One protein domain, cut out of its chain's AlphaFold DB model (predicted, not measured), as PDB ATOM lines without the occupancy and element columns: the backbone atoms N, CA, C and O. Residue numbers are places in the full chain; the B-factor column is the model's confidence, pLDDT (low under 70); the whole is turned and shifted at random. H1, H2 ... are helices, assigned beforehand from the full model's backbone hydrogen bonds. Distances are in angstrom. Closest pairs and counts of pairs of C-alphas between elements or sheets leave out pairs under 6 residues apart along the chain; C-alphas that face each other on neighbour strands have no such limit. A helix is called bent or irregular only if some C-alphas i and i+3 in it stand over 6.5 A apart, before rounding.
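What this domain is: This is residues 4 to 143 of the 178 residues of an uncharacterized protein of Caenorhabditis remanei (UniProt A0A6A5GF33). An up-and-down bundle of three helices or arms, H2, H4 and H5a, makes one part of an elongated body, and a helical hairpin of H6 and H7 packs on H5. H5 is bent; its second arm, H5b, runs on past the bundle, while short H1 lies at the opposite end of the long axis. Look for 140 printed residues with seven named helices, H1 to H7, and no named strand: all helix. The whole is compact, with a radius of gyration of the C-alphas of 15.6 A and spans of 52 by 32 by 22 A.

How they stand to each other: Start with H1, residues 4 to 10; it touches residues 48 to 55 of H4, residues 38 to 55, closest at the C-alphas of Cys 9 and Cys 51, 5.3 A. H2, residues 12 to 28, touches H4 at Val 19 and Pro 44, their closest C-alphas, 5.5 A, at a shallow tilt of 7 degrees, opposite ways. H5, residues 60 to 90, was assigned as one helix by its hydrogen bonds but is bent, C-alphas 76 and 79 being 6.8 A apart; its arms are H5a, residues 60 to 76, and H5b, residues 79 to 90, at a steep tilt of 43 degrees. H4 and H5a form a helical hairpin, closest at the C-alphas of Lys 42 and Ile 71, 5.8 A. H3, residues 30 to 33, touches residues 79 to 82 of H5b, with the C-alphas of Ser 33 and Pro 79 closest at 5.6 A. H6, residues 105 to 122, touches H5b with residues 118 to 122 alone, closest at the C-alphas of Tyr 122 and Leu 87, 6.4 A. H6 and H7, residues 127 to 141, form a helical hairpin at a shallow tilt of 6 degrees, the C-alphas of Glu 120 and Ala 128 closest at 5.5 A. H7 touches H5a with residues 138 to 141 alone, closest at the C-alphas of Asn 141 and Tyr 64, 5.5 A. Every O i to N i+4 pair is within hydrogen-bond range in H5a, H5b and H7, against 2 of 3 in H1, 12 of 13 in H2, 11 of 14 in H4 and 12 of 14 in H6; H3 is too short for one.

Where its parts are: Find C-alpha 4 at (-7.374, 8.014, 39.362), where H1 begins. H2 then spans 23.6 A, and H4 25.3 A with a kink of 51 degrees near residue 45. Find C-alpha 60 at (-27.108, 9.460, 29.255); from there H5a spans 24.3 A, and H5b 17.3 A. H6 spans 25.5 A with a kink of 36 degrees near residue 115; H7 spans 20.6 A and ends at C-alpha 141, (-28.694, 3.051, 21.313).

The domain as a whole: The two C-alphas farthest apart are those of Thr 4 and Asp 91, 52.2 A. The printed part has no cut; residues 91 to 104 form the long link, from H5 to H6. Mean pLDDT of the printed part is 84.7, and residues 4 to 8, 12 to 18 and 95 to 101 are under 70.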
ATOM      1  N   THR A   4      -8.190   7.800  40.563       65.62
ATOM      2  CA  THR A   4      -7.374   8.014  39.362       65.62
ATOM      3  C   THR A   4      -7.984   7.333  38.134       65.62
ATOM      4  O   THR A   4      -8.029   7.939  37.068       65.62
ATOM      5  N   GLU A   5      -8.512   6.115  38.285       63.69
ATOM      6  CA  GLU A   5      -9.218   5.391  37.214       63.69
ATOM      7  C   GLU A   5     -10.530   6.088  36.819       63.69
ATOM      8  O   GLU A   5     -10.815   6.222  35.634       63.69
ATOM      9  N   LEU A   6     -11.285   6.613  37.791       63.66
ATOM     10  CA  LEU A   6     -12.510   7.385  37.534       63.66
ATOM     11  C   LEU A   6     -12.222   8.686  36.768       63.66
ATOM     12  O   LEU A   6     -12.931   9.017  35.824       63.66
ATOM     13  N   LYS A   7     -11.158   9.417  37.126       66.62
ATOM     14  CA  LYS A   7     -10.746  10.615  36.373       66.62
ATOM     15  C   LYS A   7     -10.279  10.280  34.957       66.62
ATOM     16  O   LYS A   7     -10.569  11.045  34.045       66.62
ATOM     17  N   ALA A   8      -9.597   9.150  34.771       68.94
ATOM     18  CA  ALA A   8      -9.159   8.696  33.453       68.94
ATOM     19  C   ALA A   8     -10.332   8.302  32.542       68.94
ATOM     20  O   ALA A   8     -10.236   8.505  31.340       68.94
ATOM     21  N   CYS A   9     -11.443   7.793  33.088       70.62
ATOM     22  CA  CYS A   9     -12.655   7.538  32.302       70.62
ATOM     23  C   CYS A   9     -13.251   8.824  31.709       70.62
ATOM     24  O   CYS A   9     -13.749   8.792  30.593       70.62
ATOM     25  N   CYS A  10     -13.205   9.946  32.436       70.62
ATOM     26  CA  CYS A  10     -13.712  11.230  31.934       70.62
ATOM     27  C   CYS A  10     -12.694  11.990  31.074       70.62
ATOM     28  O   CYS A  10     -13.054  12.971  30.429       70.62
ATOM     29  N   ASP A  11     -11.427  11.561  31.070       71.38
ATOM     30  CA  ASP A  11     -10.439  12.007  30.089       71.38
ATOM     31  C   ASP A  11     -10.553  11.107  28.854       71.38
ATOM     32  O   ASP A  11      -9.866  10.090  28.715       71.38
ATOM     33  N   ASP A  12     -11.470  11.497  27.968       64.69
ATOM     34  CA  ASP A  12     -11.928  10.721  26.812       64.69
ATOM     35  C   ASP A  12     -10.773  10.173  25.947       64.69
ATOM     36  O   ASP A  12     -10.863   9.083  25.380       64.69
ATOM     37  N   ARG A  13      -9.621  10.859  25.960       62.94
ATOM     38  CA  ARG A  13      -8.393  10.504  25.232       62.94
ATOM     39  C   ARG A  13      -7.861   9.105  25.550       62.94
ATOM     40  O   ARG A  13      -7.304   8.454  24.664       62.94
ATOM     41  N   PHE A  14      -7.995   8.617  26.788       57.53
ATOM     42  CA  PHE A  14      -7.459   7.300  27.164       57.53
ATOM     43  C   PHE A  14      -8.346   6.149  26.666       57.53
ATOM     44  O   PHE A  14      -7.852   5.117  26.201       57.53
ATOM     45  N   THR A  15      -9.664   6.325  26.731       64.12
ATOM     46  CA  THR A  15     -10.644   5.352  26.236       64.12
ATOM     47  C   THR A  15     -10.775   5.382  24.714       64.12
ATOM     48  O   THR A  15     -10.860   4.321  24.092       64.12
ATOM     49  N   GLU A  16     -10.695   6.565  24.100       67.31
ATOM     50  CA  GLU A  16     -10.634   6.737  22.646       67.31
ATOM     51  C   GLU A  16      -9.421   6.036  22.042       67.31
ATOM     52  O   GLU A  16      -9.541   5.412  20.992       67.31
ATOM     53  N   TRP A  17      -8.264   6.056  22.713       63.38
ATOM     54  CA  TRP A  17      -7.071   5.383  22.203       63.38
ATOM     55  C   TRP A  17      -7.260   3.865  22.056       63.38
ATOM     56  O   TRP A  17      -6.851   3.298  21.042       63.38
ATOM     57  N   LYS A  18      -7.907   3.191  23.018       66.00
ATOM     58  CA  LYS A  18      -8.162   1.738  22.939       66.00
ATOM     59  C   LYS A  18      -9.141   1.394  21.817       66.00
ATOM     60  O   LYS A  18      -8.907   0.447  21.065       66.00
ATOM     61  N   VAL A  19     -10.209   2.181  21.694       73.25
ATOM     62  CA  VAL A  19     -11.204   2.057  20.619       73.25
ATOM     63  C   VAL A  19     -10.546   2.284  19.257       73.25
ATOM     64  O   VAL A  19     -10.641   1.435  18.375       73.25
ATOM     65  N   SER A  20      -9.806   3.384  19.115       74.75
ATOM     66  CA  SER A  20      -9.098   3.768  17.894       74.75
ATOM     67  C   SER A  20      -8.043   2.736  17.495       74.75
ATOM     68  O   SER A  20      -7.937   2.379  16.322       74.75
ATOM     69  N   SER A  21      -7.316   2.179  18.467       76.94
ATOM     70  CA  SER A  21      -6.335   1.115  18.225       76.94
ATOM     71  C   SER A  21      -7.002  -0.146  17.672       76.94
ATOM     72  O   SER A  21      -6.531  -0.702  16.681       76.94
ATOM     73  N   ARG A  22      -8.139  -0.568  18.247       78.88
ATOM     74  CA  ARG A  22      -8.892  -1.731  17.748       78.88
ATOM     75  C   ARG A  22      -9.501  -1.478  16.371       78.88
ATOM     76  O   ARG A  22      -9.408  -2.338  15.498       78.88
ATOM     77  N   ALA A  23     -10.095  -0.307  16.159       79.12
ATOM     78  CA  ALA A  23     -10.625   0.090  14.861       79.12
ATOM     79  C   ALA A  23      -9.518   0.140  13.793       79.12
ATOM     80  O   ALA A  23      -9.740  -0.281  12.663       79.12
ATOM     81  N   SER A  24      -8.314   0.596  14.152       81.88
ATOM     82  CA  SER A  24      -7.146   0.638  13.261       81.88
ATOM     83  C   SER A  24      -6.627  -0.756  12.913       81.88
ATOM     84  O   SER A  24      -6.307  -1.015  11.753       81.88
ATOM     85  N   GLU A  25      -6.585  -1.671  13.882       84.94
ATOM     86  CA  GLU A  25      -6.219  -3.073  13.661       84.94
ATOM     87  C   GLU A  25      -7.193  -3.745  12.680       84.94
ATOM     88  O   GLU A  25      -6.773  -4.325  11.677       84.94
ATOM     89  N   ILE A  26      -8.498  -3.587  12.924       85.88
ATOM     90  CA  ILE A  26      -9.565  -4.103  12.061       85.88
ATOM     91  C   ILE A  26      -9.512  -3.455  10.673       85.88
ATOM     92  O   ILE A  26      -9.627  -4.154   9.676       85.88
ATOM     93  N   SER A  27      -9.303  -2.142  10.587       84.44
ATOM     94  CA  SER A  27      -9.188  -1.425   9.310       84.44
ATOM     95  C   SER A  27      -7.993  -1.920   8.484       84.44
ATOM     96  O   SER A  27      -8.093  -2.084   7.270       84.44
ATOM     97  N   THR A  28      -6.868  -2.207   9.148       86.12
ATOM     98  CA  THR A  28      -5.637  -2.692   8.504       86.12
ATOM     99  C   THR A  28      -5.775  -4.138   8.029       86.12
ATOM    100  O   THR A  28      -5.246  -4.497   6.978       86.12
ATOM    101  N   ASN A  29      -6.492  -4.977   8.780       88.12
ATOM    102  CA  ASN A  29      -6.771  -6.355   8.397       88.12
ATOM    103  C   ASN A  29      -8.218  -6.754   8.743       88.12
ATOM    104  O   ASN A  29      -8.445  -7.406   9.767       88.12
ATOM    105  N   PRO A  30      -9.204  -6.442   7.880       87.19
ATOM    106  CA  PRO A  30     -10.608  -6.726   8.174       87.19
ATOM    107  C   PRO A  30     -10.914  -8.216   8.348       87.19
ATOM    108  O   PRO A  30     -11.868  -8.567   9.044       87.19
ATOM    109  N   GLU A  31     -10.095  -9.118   7.795       88.81
ATOM    110  CA  GLU A  31     -10.281 -10.571   7.925       88.81
ATOM    111  C   GLU A  31     -10.244 -11.049   9.384       88.81
ATOM    112  O   GLU A  31     -10.920 -12.027   9.710       88.81
ATOM    113  N   ILE A  32      -9.556 -10.337  10.291       88.94
ATOM    114  CA  ILE A  32      -9.575 -10.674  11.726       88.94
ATOM    115  C   ILE A  32     -10.995 -10.618  12.301       88.94
ATOM    116  O   ILE A  32     -11.315 -11.346  13.235       88.94
ATOM    117  N   SER A  33     -11.862  -9.786  11.718       88.38
ATOM    118  CA  SER A  33     -13.241  -9.571  12.157       88.38
ATOM    119  C   SER A  33     -14.258 -10.509  11.501       88.38
ATOM    120  O   SER A  33     -15.421 -10.543  11.899       88.38
ATOM    121  N   ARG A  34     -13.837 -11.322  10.522       88.00
ATOM    122  CA  ARG A  34     -14.725 -12.101   9.641       88.00
ATOM    123  C   ARG A  34     -15.692 -13.041  10.360       88.00
ATOM    124  O   ARG A  34     -16.779 -13.304   9.846       88.00
ATOM    125  N   ASN A  35     -15.265 -13.599  11.488       88.50
ATOM    126  CA  ASN A  35     -16.043 -14.552  12.281       88.50
ATOM    127  C   ASN A  35     -16.353 -14.032  13.689       88.50
ATOM    128  O   ASN A  35     -16.840 -14.804  14.511       88.50
ATOM    129  N   MET A  36     -16.057 -12.761  13.971       90.88
ATOM    130  CA  MET A  36     -16.356 -12.180  15.271       90.88
ATOM    131  C   MET A  36     -17.860 -11.981  15.427       90.88
ATOM    132  O   MET A  36     -18.570 -11.574  14.506       90.88
ATOM    133  N   THR A  37     -18.340 -12.258  16.628       93.06
ATOM    134  CA  THR A  37     -19.677 -11.888  17.077       93.06
ATOM    135  C   THR A  37     -19.767 -10.378  17.293       93.06
ATOM    136  O   THR A  37     -18.758  -9.702  17.509       93.06
ATOM    137  N   LEU A  38     -20.988  -9.831  17.301       91.62
ATOM    138  CA  LEU A  38     -21.186  -8.412  17.606       91.62
ATOM    139  C   LEU A  38     -20.619  -8.045  18.986       91.62
ATOM    140  O   LEU A  38     -20.021  -6.987  19.134       91.62
ATOM    141  N   THR A  39     -20.747  -8.942  19.970       93.38
ATOM    142  CA  THR A  39     -20.187  -8.780  21.319       93.38
ATOM    143  C   THR A  39     -18.668  -8.633  21.305       93.38
ATOM    144  O   THR A  39     -18.131  -7.755  21.973       93.38
ATOM    145  N   GLU A  40     -17.958  -9.456  20.531       92.12
ATOM    146  CA  GLU A  40     -16.497  -9.361  20.415       92.12
ATOM    147  C   GLU A  40     -16.058  -8.077  19.705       92.12
ATOM    148  O   GLU A  40     -15.057  -7.474  20.093       92.12
ATOM    149  N   LEU A  41     -16.816  -7.643  18.693       90.06
ATOM    150  CA  LEU A  41     -16.539  -6.412  17.950       90.06
ATOM    151  C   LEU A  41     -16.715  -5.170  18.821       90.06
ATOM    152  O   LEU A  41     -15.848  -4.298  18.824       90.06
ATOM    153  N   LYS A  42     -17.817  -5.101  19.575       91.75
ATOM    154  CA  LYS A  42     -18.166  -3.919  20.369       91.75
ATOM    155  C   LYS A  42     -17.537  -3.878  21.754       91.75
ATOM    156  O   LYS A  42     -17.691  -2.871  22.434       91.75
ATOM    157  N   LYS A  43     -16.815  -4.919  22.179       91.12
ATOM    158  CA  LYS A  43     -16.206  -4.982  23.515       91.12
ATOM    159  C   LYS A  43     -15.437  -3.704  23.911       91.12
ATOM    160  O   LYS A  43     -15.691  -3.205  25.001       91.12
ATOM    161  N   PRO A  44     -14.573  -3.106  23.064       88.19
ATOM    162  CA  PRO A  44     -13.900  -1.856  23.429       88.19
ATOM    163  C   PRO A  44     -14.862  -0.668  23.595       88.19
ATOM    164  O   PRO A  44     -14.607   0.214  24.411       88.19
ATOM    165  N   CYS A  45     -15.955  -0.641  22.827       91.19
ATOM    166  CA  CYS A  45     -17.001   0.375  22.939       91.19
ATOM    167  C   CYS A  45     -17.795   0.213  24.238       91.19
ATOM    168  O   CYS A  45     -18.036   1.198  24.931       91.19
ATOM    169  N   ASP A  46     -18.146  -1.026  24.599       91.75
ATOM    170  CA  ASP A  46     -18.810  -1.342  25.867       91.75
ATOM    171  C   ASP A  46     -17.932  -0.960  27.064       91.75
ATOM    172  O   ASP A  46     -18.412  -0.328  28.002       91.75
ATOM    173  N   ASP A  47     -16.637  -1.290  27.014       87.88
ATOM    174  CA  ASP A  47     -15.683  -0.953  28.073       87.88
ATOM    175  C   ASP A  47     -15.611   0.571  28.280       87.88
ATOM    176  O   ASP A  47     -15.613   1.043  29.421       87.88
ATOM    177  N   ARG A  48     -15.605   1.358  27.189       86.38
ATOM    178  CA  ARG A  48     -15.681   2.828  27.256       86.38
ATOM    179  C   ARG A  48     -17.015   3.291  27.839       86.38
ATOM    180  O   ARG A  48     -17.006   4.093  28.769       86.38
ATOM    181  N   PHE A  49     -18.138   2.772  27.346       89.00
ATOM    182  CA  PHE A  49     -19.472   3.143  27.821       89.00
ATOM    183  C   PHE A  49     -19.632   2.906  29.327       89.00
ATOM    184  O   PHE A  49     -20.096   3.796  30.036       89.00
ATOM    185  N   VAL A  50     -19.186   1.754  29.835       88.50
ATOM    186  CA  VAL A  50     -19.227   1.419  31.268       88.50
ATOM    187  C   VAL A  50     -18.320   2.347  32.085       88.50
ATOM    188  O   VAL A  50     -18.685   2.754  33.188       88.50
ATOM    189  N   CYS A  51     -17.149   2.719  31.560       84.31
ATOM    190  CA  CYS A  51     -16.269   3.722  32.177       84.31
ATOM    191  C   CYS A  51     -17.010   5.065  32.357       84.31
ATOM    192  O   CYS A  51     -16.993   5.662  33.436       84.31
ATOM    193  N   LEU A  52     -17.695   5.521  31.303       82.88
ATOM    194  CA  LEU A  52     -18.428   6.788  31.274       82.88
ATOM    195  C   LEU A  52     -19.709   6.753  32.119       82.88
ATOM    196  O   LEU A  52     -20.006   7.719  32.821       82.88
ATOM    197  N   GLU A  53     -20.439   5.635  32.120       84.06
ATOM    198  CA  GLU A  53     -21.660   5.480  32.918       84.06
ATOM    199  C   GLU A  53     -21.343   5.536  34.419       84.06
ATOM    200  O   GLU A  53     -22.013   6.244  35.167       84.06
ATOM    201  N   ASN A  54     -20.273   4.864  34.857       81.75
ATOM    202  CA  ASN A  54     -19.883   4.820  36.271       81.75
ATOM    203  C   ASN A  54     -19.393   6.164  36.826       81.75
ATOM    204  O   ASN A  54     -19.356   6.355  38.042       81.75
ATOM    205  N   THR A  55     -18.981   7.085  35.956       77.50
ATOM    206  CA  THR A  55     -18.487   8.405  36.364       77.50
ATOM    207  C   THR A  55     -19.545   9.496  36.302       77.50
ATOM    208  O   THR A  55     -19.331  10.564  36.874       77.50
ATOM    209  N   TYR A  56     -20.676   9.248  35.631       76.94
ATOM    210  CA  TYR A  56     -21.722  10.244  35.370       76.94
ATOM    211  C   TYR A  56     -21.194  11.527  34.707       76.94
ATOM    212  O   TYR A  56     -21.787  12.597  34.845       76.94
ATOM    213  N   CYS A  57     -20.078  11.432  33.978       75.62
ATOM    214  CA  CYS A  57     -19.431  12.589  33.360       75.62
ATOM    215  C   CYS A  57     -20.236  13.183  32.198       75.62
ATOM    216  O   CYS A  57     -20.073  14.359  31.871       75.62
ATOM    217  N   TYR A  58     -21.152  12.405  31.622       77.19
ATOM    218  CA  TYR A  58     -21.992  12.826  30.512       77.19
ATOM    219  C   TYR A  58     -23.468  12.546  30.770       77.19
ATOM    220  O   TYR A  58     -23.840  11.651  31.530       77.19
ATOM    221  N   LYS A  59     -24.327  13.305  30.079       83.75
ATOM    222  CA  LYS A  59     -25.745  12.954  29.957       83.75
ATOM    223  C   LYS A  59     -25.867  11.583  29.300       83.75
ATOM    224  O   LYS A  59     -25.122  11.275  28.371       83.75
ATOM    225  N   ASP A  60     -26.865  10.823  29.728       84.44
ATOM    226  CA  ASP A  60     -27.108   9.460  29.255       84.44
ATOM    227  C   ASP A  60     -27.254   9.408  27.726       84.44
ATOM    228  O   ASP A  60     -26.587   8.623  27.058       84.44
ATOM    229  N   SER A  61     -28.007  10.354  27.153       85.88
ATOM    230  CA  SER A  61     -28.172  10.492  25.700       85.88
ATOM    231  C   SER A  61     -26.852  10.655  24.945       85.88
ATOM    232  O   SER A  61     -26.696  10.123  23.852       85.88
ATOM    233  N   TYR A  62     -25.893  11.384  25.521       85.56
ATOM    234  CA  TYR A  62     -24.593  11.604  24.896       85.56
ATOM    235  C   TYR A  62     -23.707  10.360  25.009       85.56
ATOM    236  O   TYR A  62     -23.056   9.984  24.039       85.56
ATOM    237  N   ASN A  63     -23.739   9.669  26.154       87.50
ATOM    238  CA  ASN A  63     -22.992   8.425  26.343       87.50
ATOM    239  C   ASN A  63     -23.467   7.321  25.375       87.50
ATOM    240  O   ASN A  63     -22.661   6.632  24.754       87.50
ATOM    241  N   TYR A  64     -24.783   7.192  25.186       91.19
ATOM    242  CA  TYR A  64     -25.359   6.252  24.222       91.19
ATOM    243  C   TYR A  64     -25.072   6.622  22.760       91.19
ATOM    244  O   TYR A  64     -24.820   5.728  21.951       91.19
ATOM    245  N   GLN A  65     -25.058   7.914  22.417       89.12
ATOM    246  CA  GLN A  65     -24.664   8.356  21.077       89.12
ATOM    247  C   GLN A  65     -23.200   7.998  20.786       89.12
ATOM    248  O   GLN A  65     -22.900   7.424  19.743       89.12
ATOM    249  N   ILE A  66     -22.306   8.258  21.740       87.56
ATOM    250  CA  ILE A  66     -20.897   7.863  21.655       87.56
ATOM    251  C   ILE A  66     -20.748   6.346  21.456       87.56
ATOM    252  O   ILE A  66     -19.901   5.891  20.681       87.56
ATOM    253  N   LEU A  67     -21.557   5.552  22.163       91.50
ATOM    254  CA  LEU A  67     -21.570   4.100  22.019       91.50
ATOM    255  C   LEU A  67     -21.998   3.679  20.603       91.50
ATOM    256  O   LEU A  67     -21.343   2.814  20.020       91.50
ATOM    257  N   ASP A  68     -23.053   4.284  20.041       93.12
ATOM    258  CA  ASP A  68     -23.490   4.020  18.661       93.12
ATOM    259  C   ASP A  68     -22.396   4.354  17.645       93.12
ATOM    260  O   ASP A  68     -22.049   3.505  16.829       93.12
ATOM    261  N   GLU A  69     -21.797   5.543  17.741       89.44
ATOM    262  CA  GLU A  69     -20.738   5.993  16.831       89.44
ATOM    263  C   GLU A  69     -19.517   5.060  16.870       89.44
ATOM    264  O   GLU A  69     -18.962   4.702  15.830       89.44
ATOM    265  N   CYS A  70     -19.132   4.597  18.063       90.19
ATOM    266  CA  CYS A  70     -18.056   3.622  18.224       90.19
ATOM    267  C   CYS A  70     -18.383   2.282  17.551       90.19
ATOM    268  O   CYS A  70     -17.547   1.719  16.841       90.19
ATOM    269  N   ILE A  71     -19.598   1.767  17.774       92.44
ATOM    270  CA  ILE A  71     -20.056   0.494  17.204       92.44
ATOM    271  C   ILE A  71     -20.148   0.587  15.682       92.44
ATOM    272  O   ILE A  71     -19.729  -0.345  14.995       92.44
ATOM    273  N   GLU A  72     -20.663   1.701  15.163       90.56
ATOM    274  CA  GLU A  72     -20.710   1.993  13.733       90.56
ATOM    275  C   GLU A  72     -19.317   1.898  13.118       90.56
ATOM    276  O   GLU A  72     -19.112   1.139  12.172       90.56
ATOM    277  N   ASP A  73     -18.337   2.599  13.689       88.25
ATOM    278  CA  ASP A  73     -16.985   2.662  13.141       88.25
ATOM    279  C   ASP A  73     -16.313   1.281  13.069       88.25
ATOM    280  O   ASP A  73     -15.806   0.880  12.014       88.25
ATOM    281  N   VAL A  74     -16.355   0.502  14.159       88.56
ATOM    282  CA  VAL A  74     -15.746  -0.842  14.180       88.56
ATOM    283  C   VAL A  74     -16.478  -1.821  13.262       88.56
ATOM    284  O   VAL A  74     -15.843  -2.685  12.651       88.56
ATOM    285  N   PHE A  75     -17.800  -1.688  13.125       90.62
ATOM    286  CA  PHE A  75     -18.598  -2.543  12.253       90.62
ATOM    287  C   PHE A  75     -18.333  -2.239  10.773       90.62
ATOM    288  O   PHE A  75     -18.107  -3.166   9.987       90.62
ATOM    289  N   GLN A  76     -18.291  -0.952  10.411       88.06
ATOM    290  CA  GLN A  76     -18.024  -0.480   9.053       88.06
ATOM    291  C   GLN A  76     -16.617  -0.846   8.588       88.06
ATOM    292  O   GLN A  76     -16.451  -1.384   7.493       88.06
ATOM    293  N   LYS A  77     -15.603  -0.620   9.433       87.06
ATOM    294  CA  LYS A  77     -14.211  -0.993   9.135       87.06
ATOM    295  C   LYS A  77     -14.012  -2.510   9.093       87.06
ATOM    296  O   LYS A  77     -13.209  -2.993   8.298       87.06
ATOM    297  N   GLY A  78     -14.749  -3.261   9.911       88.38
ATOM    298  CA  GLY A  78     -14.607  -4.709  10.039       88.38
ATOM    299  C   GLY A  78     -15.486  -5.520   9.096       88.38
ATOM    300  O   GLY A  78     -15.251  -5.538   7.888       88.38
ATOM    301  N   PRO A  79     -16.476  -6.259   9.614       89.56
ATOM    302  CA  PRO A  79     -17.170  -7.272   8.826       89.56
ATOM    303  C   PRO A  79     -18.011  -6.670   7.690       89.56
ATOM    304  O   PRO A  79     -18.214  -7.326   6.662       89.56
ATOM    305  N   MET A  80     -18.453  -5.415   7.826       89.75
ATOM    306  CA  MET A  80     -19.179  -4.726   6.766       89.75
ATOM    307  C   MET A  80     -18.273  -4.411   5.573       89.75
ATOM    308  O   MET A  80     -18.689  -4.645   4.442       89.75
ATOM    309  N   SER A  81     -17.021  -3.982   5.781       89.81
ATOM    310  CA  SER A  81     -16.085  -3.717   4.676       89.81
ATOM    311  C   SER A  81     -15.843  -4.964   3.815       89.81
ATOM    312  O   SER A  81     -15.850  -4.885   2.583       89.81
ATOM    313  N   LEU A  82     -15.738  -6.139   4.449       91.19
ATOM    314  CA  LEU A  82     -15.632  -7.430   3.763       91.19
ATOM    315  C   LEU A  82     -16.881  -7.748   2.933       91.19
ATOM    316  O   LEU A  82     -16.779  -8.233   1.806       91.19
ATOM    317  N   CYS A  83     -18.065  -7.487   3.486       91.06
ATOM    318  CA  CYS A  83     -19.327  -7.710   2.791       91.06
ATOM    319  C   CYS A  83     -19.511  -6.728   1.621       91.06
ATOM    320  O   CYS A  83     -19.817  -7.170   0.517       91.06
ATOM    321  N   VAL A  84     -19.203  -5.436   1.793       89.62
ATOM    322  CA  VAL A  84     -19.209  -4.442   0.700       89.62
ATOM    323  C   VAL A  84     -18.266  -4.851  -0.427       89.62
ATOM    324  O   VAL A  84     -18.636  -4.747  -1.594       89.62
ATOM    325  N   LYS A  85     -17.067  -5.351  -0.105       89.62
ATOM    326  CA  LYS A  85     -16.126  -5.841  -1.119       89.62
ATOM    327  C   LYS A  85     -16.752  -6.948  -1.973       89.62
ATOM    328  O   LYS A  85     -16.718  -6.852  -3.194       89.62
ATOM    329  N   LYS A  86     -17.393  -7.936  -1.343       90.69
ATOM    330  CA  LYS A  86     -18.111  -9.005  -2.054       90.69
ATOM    331  C   LYS A  86     -19.289  -8.494  -2.875       90.69
ATOM    332  O   LYS A  86     -19.493  -8.944  -3.995       90.69
ATOM    333  N   LEU A  87     -20.063  -7.554  -2.337       89.75
ATOM    334  CA  LEU A  87     -21.181  -6.957  -3.066       89.75
ATOM    335  C   LEU A  87     -20.700  -6.242  -4.331       89.75
ATOM    336  O   LEU A  87     -21.322  -6.403  -5.373       89.75
ATOM    337  N   ARG A  88     -19.560  -5.545  -4.274       89.19
ATOM    338  CA  ARG A  88     -18.941  -4.889  -5.438       89.19
ATOM    339  C   ARG A  88     -18.368  -5.860  -6.470       89.19
ATOM    340  O   ARG A  88     -18.300  -5.515  -7.643       89.19
ATOM    341  N   GLU A  89     -17.947  -7.050  -6.048       90.50
ATOM    342  CA  GLU A  89     -17.522  -8.113  -6.970       90.50
ATOM    343  C   GLU A  89     -18.704  -8.652  -7.794       90.50
ATOM    344  O   GLU A  89     -18.522  -9.032  -8.947       90.50
ATOM    345  N   VAL A  90     -19.912  -8.665  -7.217       88.44
ATOM    346  CA  VAL A  90     -21.141  -9.116  -7.893       88.44
ATOM    347  C   VAL A  90     -21.806  -7.988  -8.681       88.44
ATOM    348  O   VAL A  90     -22.262  -8.203  -9.802       88.44
ATOM    349  N   ASP A  91     -21.866  -6.797  -8.094       84.56
ATOM    350  CA  ASP A  91     -22.446  -5.592  -8.674       84.56
ATOM    351  C   ASP A  91     -21.524  -4.386  -8.413       84.56
ATOM    352  O   ASP A  91     -21.571  -3.773  -7.337       84.56
ATOM    353  N   PRO A  92     -20.695  -4.001  -9.399       81.44
ATOM    354  CA  PRO A  92     -19.786  -2.862  -9.284       81.44
ATOM    355  C   PRO A  92     -20.482  -1.515  -9.042       81.44
ATOM    356  O   PRO A  92     -19.821  -0.569  -8.616       81.44
ATOM    357  N   THR A  93     -21.789  -1.409  -9.308       78.06
ATOM    358  CA  THR A  93     -22.576  -0.181  -9.098       78.06
ATOM    359  C   THR A  93     -23.157  -0.070  -7.689       78.06
ATOM    360  O   THR A  93     -23.825   0.910  -7.364       78.06
ATOM    361  N   ASN A  94     -22.883  -1.039  -6.811       70.94
ATOM    362  CA  ASN A  94     -23.428  -1.038  -5.462       70.94
ATOM    363  C   ASN A  94     -22.804   0.068  -4.575       70.94
ATOM    364  O   ASN A  94     -21.619   0.036  -4.219       70.94
ATOM    365  N   HIS A  95     -23.638   1.033  -4.170       67.44
ATOM    366  CA  HIS A  95     -23.273   2.209  -3.365       67.44
ATOM    367  C   HIS A  95     -23.435   2.026  -1.842       67.44
ATOM    368  O   HIS A  95     -23.438   3.014  -1.107       67.44
ATOM    369  N   PHE A  96     -23.501   0.779  -1.356       68.38
ATOM    370  CA  PHE A  96     -23.739   0.378   0.043       68.38
ATOM    371  C   PHE A  96     -23.083   1.249   1.134       68.38
ATOM    372  O   PHE A  96     -23.630   1.441   2.214       68.38
ATOM    373  N   GLN A  97     -21.873   1.747   0.871       60.97
ATOM    374  CA  GLN A  97     -20.996   2.362   1.867       60.97
ATOM    375  C   GLN A  97     -21.408   3.789   2.272       60.97
ATOM    376  O   GLN A  97     -21.001   4.257   3.332       60.97
ATOM    377  N   THR A  98     -22.196   4.482   1.449       51.66
ATOM    378  CA  THR A  98     -22.471   5.922   1.620       51.66
ATOM    379  C   THR A  98     -23.625   6.212   2.582       51.66
ATOM    380  O   THR A  98     -23.630   7.260   3.219       51.66
ATOM    381  N   ASP A  99     -24.565   5.277   2.744       54.69
ATOM    382  CA  ASP A  99     -25.845   5.567   3.410       54.69
ATOM    383  C   ASP A  99     -25.916   5.102   4.879       54.69
ATOM    384  O   ASP A  99     -26.898   5.377   5.567       54.69
ATOM    385  N   LEU A 100     -24.908   4.386   5.392       59.72
ATOM    386  CA  LEU A 100     -24.962   3.784   6.739       59.72
ATOM    387  C   LEU A 100     -24.468   4.702   7.864       59.72
ATOM    388  O   LEU A 100     -24.933   4.572   9.001       59.72
ATOM    389  N   PHE A 101     -23.607   5.673   7.549       67.44
ATOM    390  CA  PHE A 101     -23.112   6.675   8.499       67.44
ATOM    391  C   PHE A 101     -24.155   7.770   8.737       67.44
ATOM    392  O   PHE A 101     -24.027   8.911   8.299       67.44
ATOM    393  N   THR A 102     -25.228   7.403   9.420       80.19
ATOM    394  CA  THR A 102     -26.325   8.301   9.769       80.19
ATOM    395  C   THR A 102     -26.840   7.973  11.156       80.19
ATOM    396  O   THR A 102     -26.890   6.806  11.532       80.19
ATOM    397  N   THR A 103     -27.234   8.992  11.909       84.44
ATOM    398  CA  THR A 103     -27.964   8.851  13.177       84.44
ATOM    399  C   THR A 103     -29.477   8.990  12.980       84.44
ATOM    400  O   THR A 103     -30.243   8.920  13.940       84.44
ATOM    401  N   ASP A 104     -29.945   9.165  11.736       88.44
ATOM    402  CA  ASP A 104     -31.372   9.207  11.423       88.44
ATOM    403  C   ASP A 104     -31.982   7.800  11.514       88.44
ATOM    404  O   ASP A 104     -31.742   6.927  10.674       88.44
ATOM    405  N   CYS A 105     -32.836   7.611  12.519       90.81
ATOM    406  CA  CYS A 105     -33.570   6.375  12.778       90.81
ATOM    407  C   CYS A 105     -34.278   5.797  11.541       90.81
ATOM    408  O   CYS A 105     -34.266   4.581  11.330       90.81
ATOM    409  N   LYS A 106     -34.908   6.646  10.715       90.44
ATOM    410  CA  LYS A 106     -35.648   6.198   9.525       90.44
ATOM    411  C   LYS A 106     -34.696   5.662   8.475       90.44
ATOM    412  O   LYS A 106     -34.999   4.650   7.844       90.44
ATOM    413  N   VAL A 107     -33.555   6.325   8.302       89.50
ATOM    414  CA  VAL A 107     -32.533   5.897   7.348       89.50
ATOM    415  C   VAL A 107     -31.898   4.587   7.812       89.50
ATOM    416  O   VAL A 107     -31.859   3.644   7.029       89.50
ATOM    417  N   ILE A 108     -31.528   4.461   9.093       90.00
ATOM    418  CA  ILE A 108     -30.981   3.213   9.666       90.00
ATOM    419  C   ILE A 108     -31.947   2.043   9.452       90.00
ATOM    420  O   ILE A 108     -31.560   0.992   8.939       90.00
ATOM    421  N   TYR A 109     -33.220   2.229   9.810       90.50
ATOM    422  CA  TYR A 109     -34.238   1.192   9.665       90.50
ATOM    423  C   TYR A 109     -34.450   0.783   8.205       90.50
ATOM    424  O   TYR A 109     -34.483  -0.408   7.881       90.50
ATOM    425  N   LYS A 110     -34.586   1.773   7.313       90.69
ATOM    426  CA  LYS A 110     -34.788   1.539   5.881       90.69
ATOM    427  C   LYS A 110     -33.594   0.799   5.283       90.69
ATOM    428  O   LYS A 110     -33.793  -0.214   4.621       90.69
ATOM    429  N   ASN A 111     -32.379   1.246   5.579       86.81
ATOM    430  CA  ASN A 111     -31.151   0.642   5.076       86.81
ATOM    431  C   ASN A 111     -30.994  -0.792   5.571       86.81
ATOM    432  O   ASN A 111     -30.782  -1.694   4.767       86.81
ATOM    433  N   GLY A 112     -31.201  -1.035   6.868       88.81
ATOM    434  CA  GLY A 112     -31.162  -2.384   7.425       88.81
ATOM    435  C   GLY A 112     -32.114  -3.352   6.714       88.81
ATOM    436  O   GLY A 112     -31.741  -4.490   6.445       88.81
ATOM    437  N   LYS A 113     -33.318  -2.897   6.343       90.06
ATOM    438  CA  LYS A 113     -34.278  -3.701   5.569       90.06
ATOM    439  C   LYS A 113     -33.887  -3.882   4.105       90.06
ATOM    440  O   LYS A 113     -33.994  -4.994   3.598       90.06
ATOM    441  N   CYS A 114     -33.473  -2.812   3.432       87.81
ATOM    442  CA  CYS A 114     -33.130  -2.842   2.011       87.81
ATOM    443  C   CYS A 114     -31.901  -3.711   1.735       87.81
ATOM    444  O   CYS A 114     -31.872  -4.423   0.739       87.81
ATOM    445  N   PHE A 115     -30.919  -3.685   2.632       87.44
ATOM    446  CA  PHE A 115     -29.641  -4.361   2.438       87.44
ATOM    447  C   PHE A 115     -29.606  -5.803   2.933       87.44
ATOM    448  O   PHE A 115     -28.758  -6.580   2.498       87.44
ATOM    449  N   LEU A 116     -30.514  -6.185   3.833       91.75
ATOM    450  CA  LEU A 116     -30.512  -7.525   4.407       91.75
ATOM    451  C   LEU A 116     -30.575  -8.654   3.353       91.75
ATOM    452  O   LEU A 116     -29.790  -9.591   3.493       91.75
ATOM    453  N   PRO A 117     -31.417  -8.592   2.299       92.56
ATOM    454  CA  PRO A 117     -31.447  -9.631   1.267       92.56
ATOM    455  C   PRO A 117     -30.100  -9.817   0.556       92.56
ATOM    456  O   PRO A 117     -29.670 -10.946   0.327       92.56
ATOM    457  N   ASP A 118     -29.404  -8.721   0.251       90.94
ATOM    458  CA  ASP A 118     -28.095  -8.765  -0.403       90.94
ATOM    459  C   ASP A 118     -27.018  -9.323   0.534       90.94
ATOM    460  O   ASP A 118     -26.189 -10.139   0.126       90.94
ATOM    461  N   VAL A 119     -27.068  -8.942   1.814       92.06
ATOM    462  CA  VAL A 119     -26.196  -9.495   2.856       92.06
ATOM    463  C   VAL A 119     -26.403 -11.007   2.994       92.06
ATOM    464  O   VAL A 119     -25.429 -11.757   3.048       92.06
ATOM    465  N   GLU A 120     -27.653 -11.470   3.029       94.31
ATOM    466  CA  GLU A 120     -27.990 -12.895   3.131       94.31
ATOM    467  C   GLU A 120     -27.560 -13.686   1.891       94.31
ATOM    468  O   GLU A 120     -27.135 -14.836   2.014       94.31
ATOM    469  N   LYS A 121     -27.638 -13.074   0.706       94.38
ATOM    470  CA  LYS A 121     -27.353 -13.737  -0.568       94.38
ATOM    471  C   LYS A 121     -25.865 -13.789  -0.915       94.38
ATOM    472  O   LYS A 121     -25.400 -14.811  -1.417       94.38
ATOM    473  N   TYR A 122     -25.129 -12.702  -0.697       92.19
ATOM    474  CA  TYR A 122     -23.776 -12.541  -1.245       92.19
ATOM    475  C   TYR A 122     -22.672 -12.532  -0.181       92.19
ATOM    476  O   TYR A 122     -21.519 -12.872  -0.471       92.19
ATOM    477  N   CYS A 123     -22.989 -12.165   1.062       91.56
ATOM    478  CA  CYS A 123     -21.991 -12.069   2.123       91.56
ATOM    479  C   CYS A 123     -21.799 -13.403   2.863       91.56
ATOM    480  O   CYS A 123     -22.367 -14.436   2.516       91.56
ATOM    481  N   ASN A 124     -20.890 -13.439   3.844       90.12
ATOM    482  CA  ASN A 124     -20.672 -14.648   4.647       90.12
ATOM    483  C   ASN A 124     -21.991 -15.025   5.364       90.12
ATOM    484  O   ASN A 124     -22.537 -14.163   6.046       90.12
ATOM    485  N   PRO A 125     -22.482 -16.279   5.302       91.31
ATOM    486  CA  PRO A 125     -23.714 -16.676   5.994       91.31
ATOM    487  C   PRO A 125     -23.694 -16.400   7.503       91.31
ATOM    488  O   PRO A 125     -24.727 -16.116   8.105       91.31
ATOM    489  N   LYS A 126     -22.506 -16.422   8.123       91.19
ATOM    490  CA  LYS A 126     -22.329 -16.058   9.537       91.19
ATOM    491  C   LYS A 126     -22.498 -14.559   9.806       91.19
ATOM    492  O   LYS A 126     -22.705 -14.185  10.952       91.19
ATOM    493  N   PHE A 127     -22.414 -13.709   8.783       92.12
ATOM    494  CA  PHE A 127     -22.508 -12.256   8.913       92.12
ATOM    495  C   PHE A 127     -23.953 -11.754   8.978       92.12
ATOM    496  O   PHE A 127     -24.233 -10.850   9.757       92.12
ATOM    497  N   ALA A 128     -24.889 -12.362   8.242       93.12
ATOM    498  CA  ALA A 128     -26.301 -11.974   8.269       93.12
ATOM    499  C   ALA A 128     -26.909 -11.846   9.688       93.12
ATOM    500  O   ALA A 128     -27.533 -10.818   9.970       93.12
ATOM    501  N   PRO A 129     -26.722 -12.803  10.624       94.44
ATOM    502  CA  PRO A 129     -27.214 -12.629  11.991       94.44
ATOM    503  C   PRO A 129     -26.524 -11.471  12.730       94.44
ATOM    504  O   PRO A 129     -27.190 -10.755  13.474       94.44
ATOM    505  N   VAL A 130     -25.227 -11.241  12.499       94.75
ATOM    506  CA  VAL A 130     -24.482 -10.120  13.100       94.75
ATOM    507  C   VAL A 130     -25.011  -8.785  12.570       94.75
ATOM    508  O   VAL A 130     -25.244  -7.872  13.355       94.75
ATOM    509  N   PHE A 131     -25.288  -8.686  11.268       94.31
ATOM    510  CA  PHE A 131     -25.870  -7.496  10.643       94.31
ATOM    511  C   PHE A 131     -27.248  -7.151  11.224       94.31
ATOM    512  O   PHE A 131     -27.492  -6.003  11.590       94.31
ATOM    513  N   LYS A 132     -28.131  -8.146  11.406       95.12
ATOM    514  CA  LYS A 132     -29.443  -7.941  12.054       95.12
ATOM    515  C   LYS A 132     -29.299  -7.406  13.479       95.12
ATOM    516  O   LYS A 132     -30.005  -6.472  13.861       95.12
ATOM    517  N   GLN A 133     -28.387  -7.991  14.259       95.69
ATOM    518  CA  GLN A 133     -28.111  -7.539  15.624       95.69
ATOM    519  C   GLN A 133     -27.567  -6.113  15.641       95.69
ATOM    520  O   GLN A 133     -28.006  -5.311  16.456       95.69
ATOM    521  N   TYR A 134     -26.658  -5.794  14.722       94.69
ATOM    522  CA  TYR A 134     -26.075  -4.469  14.585       94.69
ATOM    523  C   TYR A 134     -27.153  -3.415  14.291       94.69
ATOM    524  O   TYR A 134     -27.282  -2.476  15.071       94.69
ATOM    525  N   ILE A 135     -28.020  -3.613  13.288       94.62
ATOM    526  CA  ILE A 135     -29.122  -2.673  12.996       94.62
ATOM    527  C   ILE A 135     -30.049  -2.502  14.209       94.62
ATOM    528  O   ILE A 135     -30.415  -1.382  14.561       94.62
ATOM    529  N   SER A 136     -30.415  -3.602  14.876       95.44
ATOM    530  CA  SER A 136     -31.256  -3.546  16.079       95.44
ATOM    531  C   SER A 136     -30.585  -2.781  17.223       95.44
ATOM    532  O   SER A 136     -31.261  -2.051  17.946       95.44
ATOM    533  N   LEU A 137     -29.271  -2.936  17.393       95.44
ATOM    534  CA  LEU A 137     -28.507  -2.262  18.436       95.44
ATOM    535  C   LEU A 137     -28.384  -0.760  18.173       95.44
ATOM    536  O   LEU A 137     -28.513   0.019  19.110       95.44
ATOM    537  N   ARG A 138     -28.217  -0.348  16.914       94.44
ATOM    538  CA  ARG A 138     -28.204   1.074  16.549       94.44
ATOM    539  C   ARG A 138     -29.529   1.760  16.856       94.44
ATOM    540  O   ARG A 138     -29.565   2.800  17.508       94.44
ATOM    541  N   LEU A 139     -30.639   1.127  16.466       94.50
ATOM    542  CA  LEU A 139     -31.984   1.623  16.779       94.50
ATOM    543  C   LEU A 139     -32.240   1.695  18.293       94.50
ATOM    544  O   LEU A 139     -32.924   2.609  18.747       94.50
ATOM    545  N   TYR A 140     -31.670   0.774  19.071       94.88
ATOM    546  CA  TYR A 140     -31.731   0.817  20.530       94.88
ATOM    547  C   TYR A 140     -30.908   1.972  21.109       94.88
ATOM    548  O   TYR A 140     -31.449   2.784  21.855       94.88
ATOM    549  N   ASN A 141     -29.620   2.063  20.757       94.25
ATOM    550  CA  ASN A 141     -28.694   3.051  21.313       94.25
ATOM    551  C   ASN A 141     -29.129   4.481  21.005       94.25
ATOM    552  O   ASN A 141     -28.942   5.352  21.839       94.25
ATOM    553  N   LEU A 142     -29.745   4.712  19.845       92.25
ATOM    554  CA  LEU A 142     -30.281   6.015  19.454       92.25
ATOM    555  C   LEU A 142     -31.709   6.273  19.978       92.25
ATOM    556  O   LEU A 142     -32.301   7.302  19.655       92.25
ATOM    557  N   ALA A 143     -32.259   5.365  20.793       92.69
ATOM    558  CA  ALA A 143     -33.624   5.402  21.325       92.69
ATOM    559  C   ALA A 143     -34.723   5.489  20.241       92.69
ATOM    560  O   ALA A 143     -35.807   6.023  20.471       92.69
TER     561      ALA A 143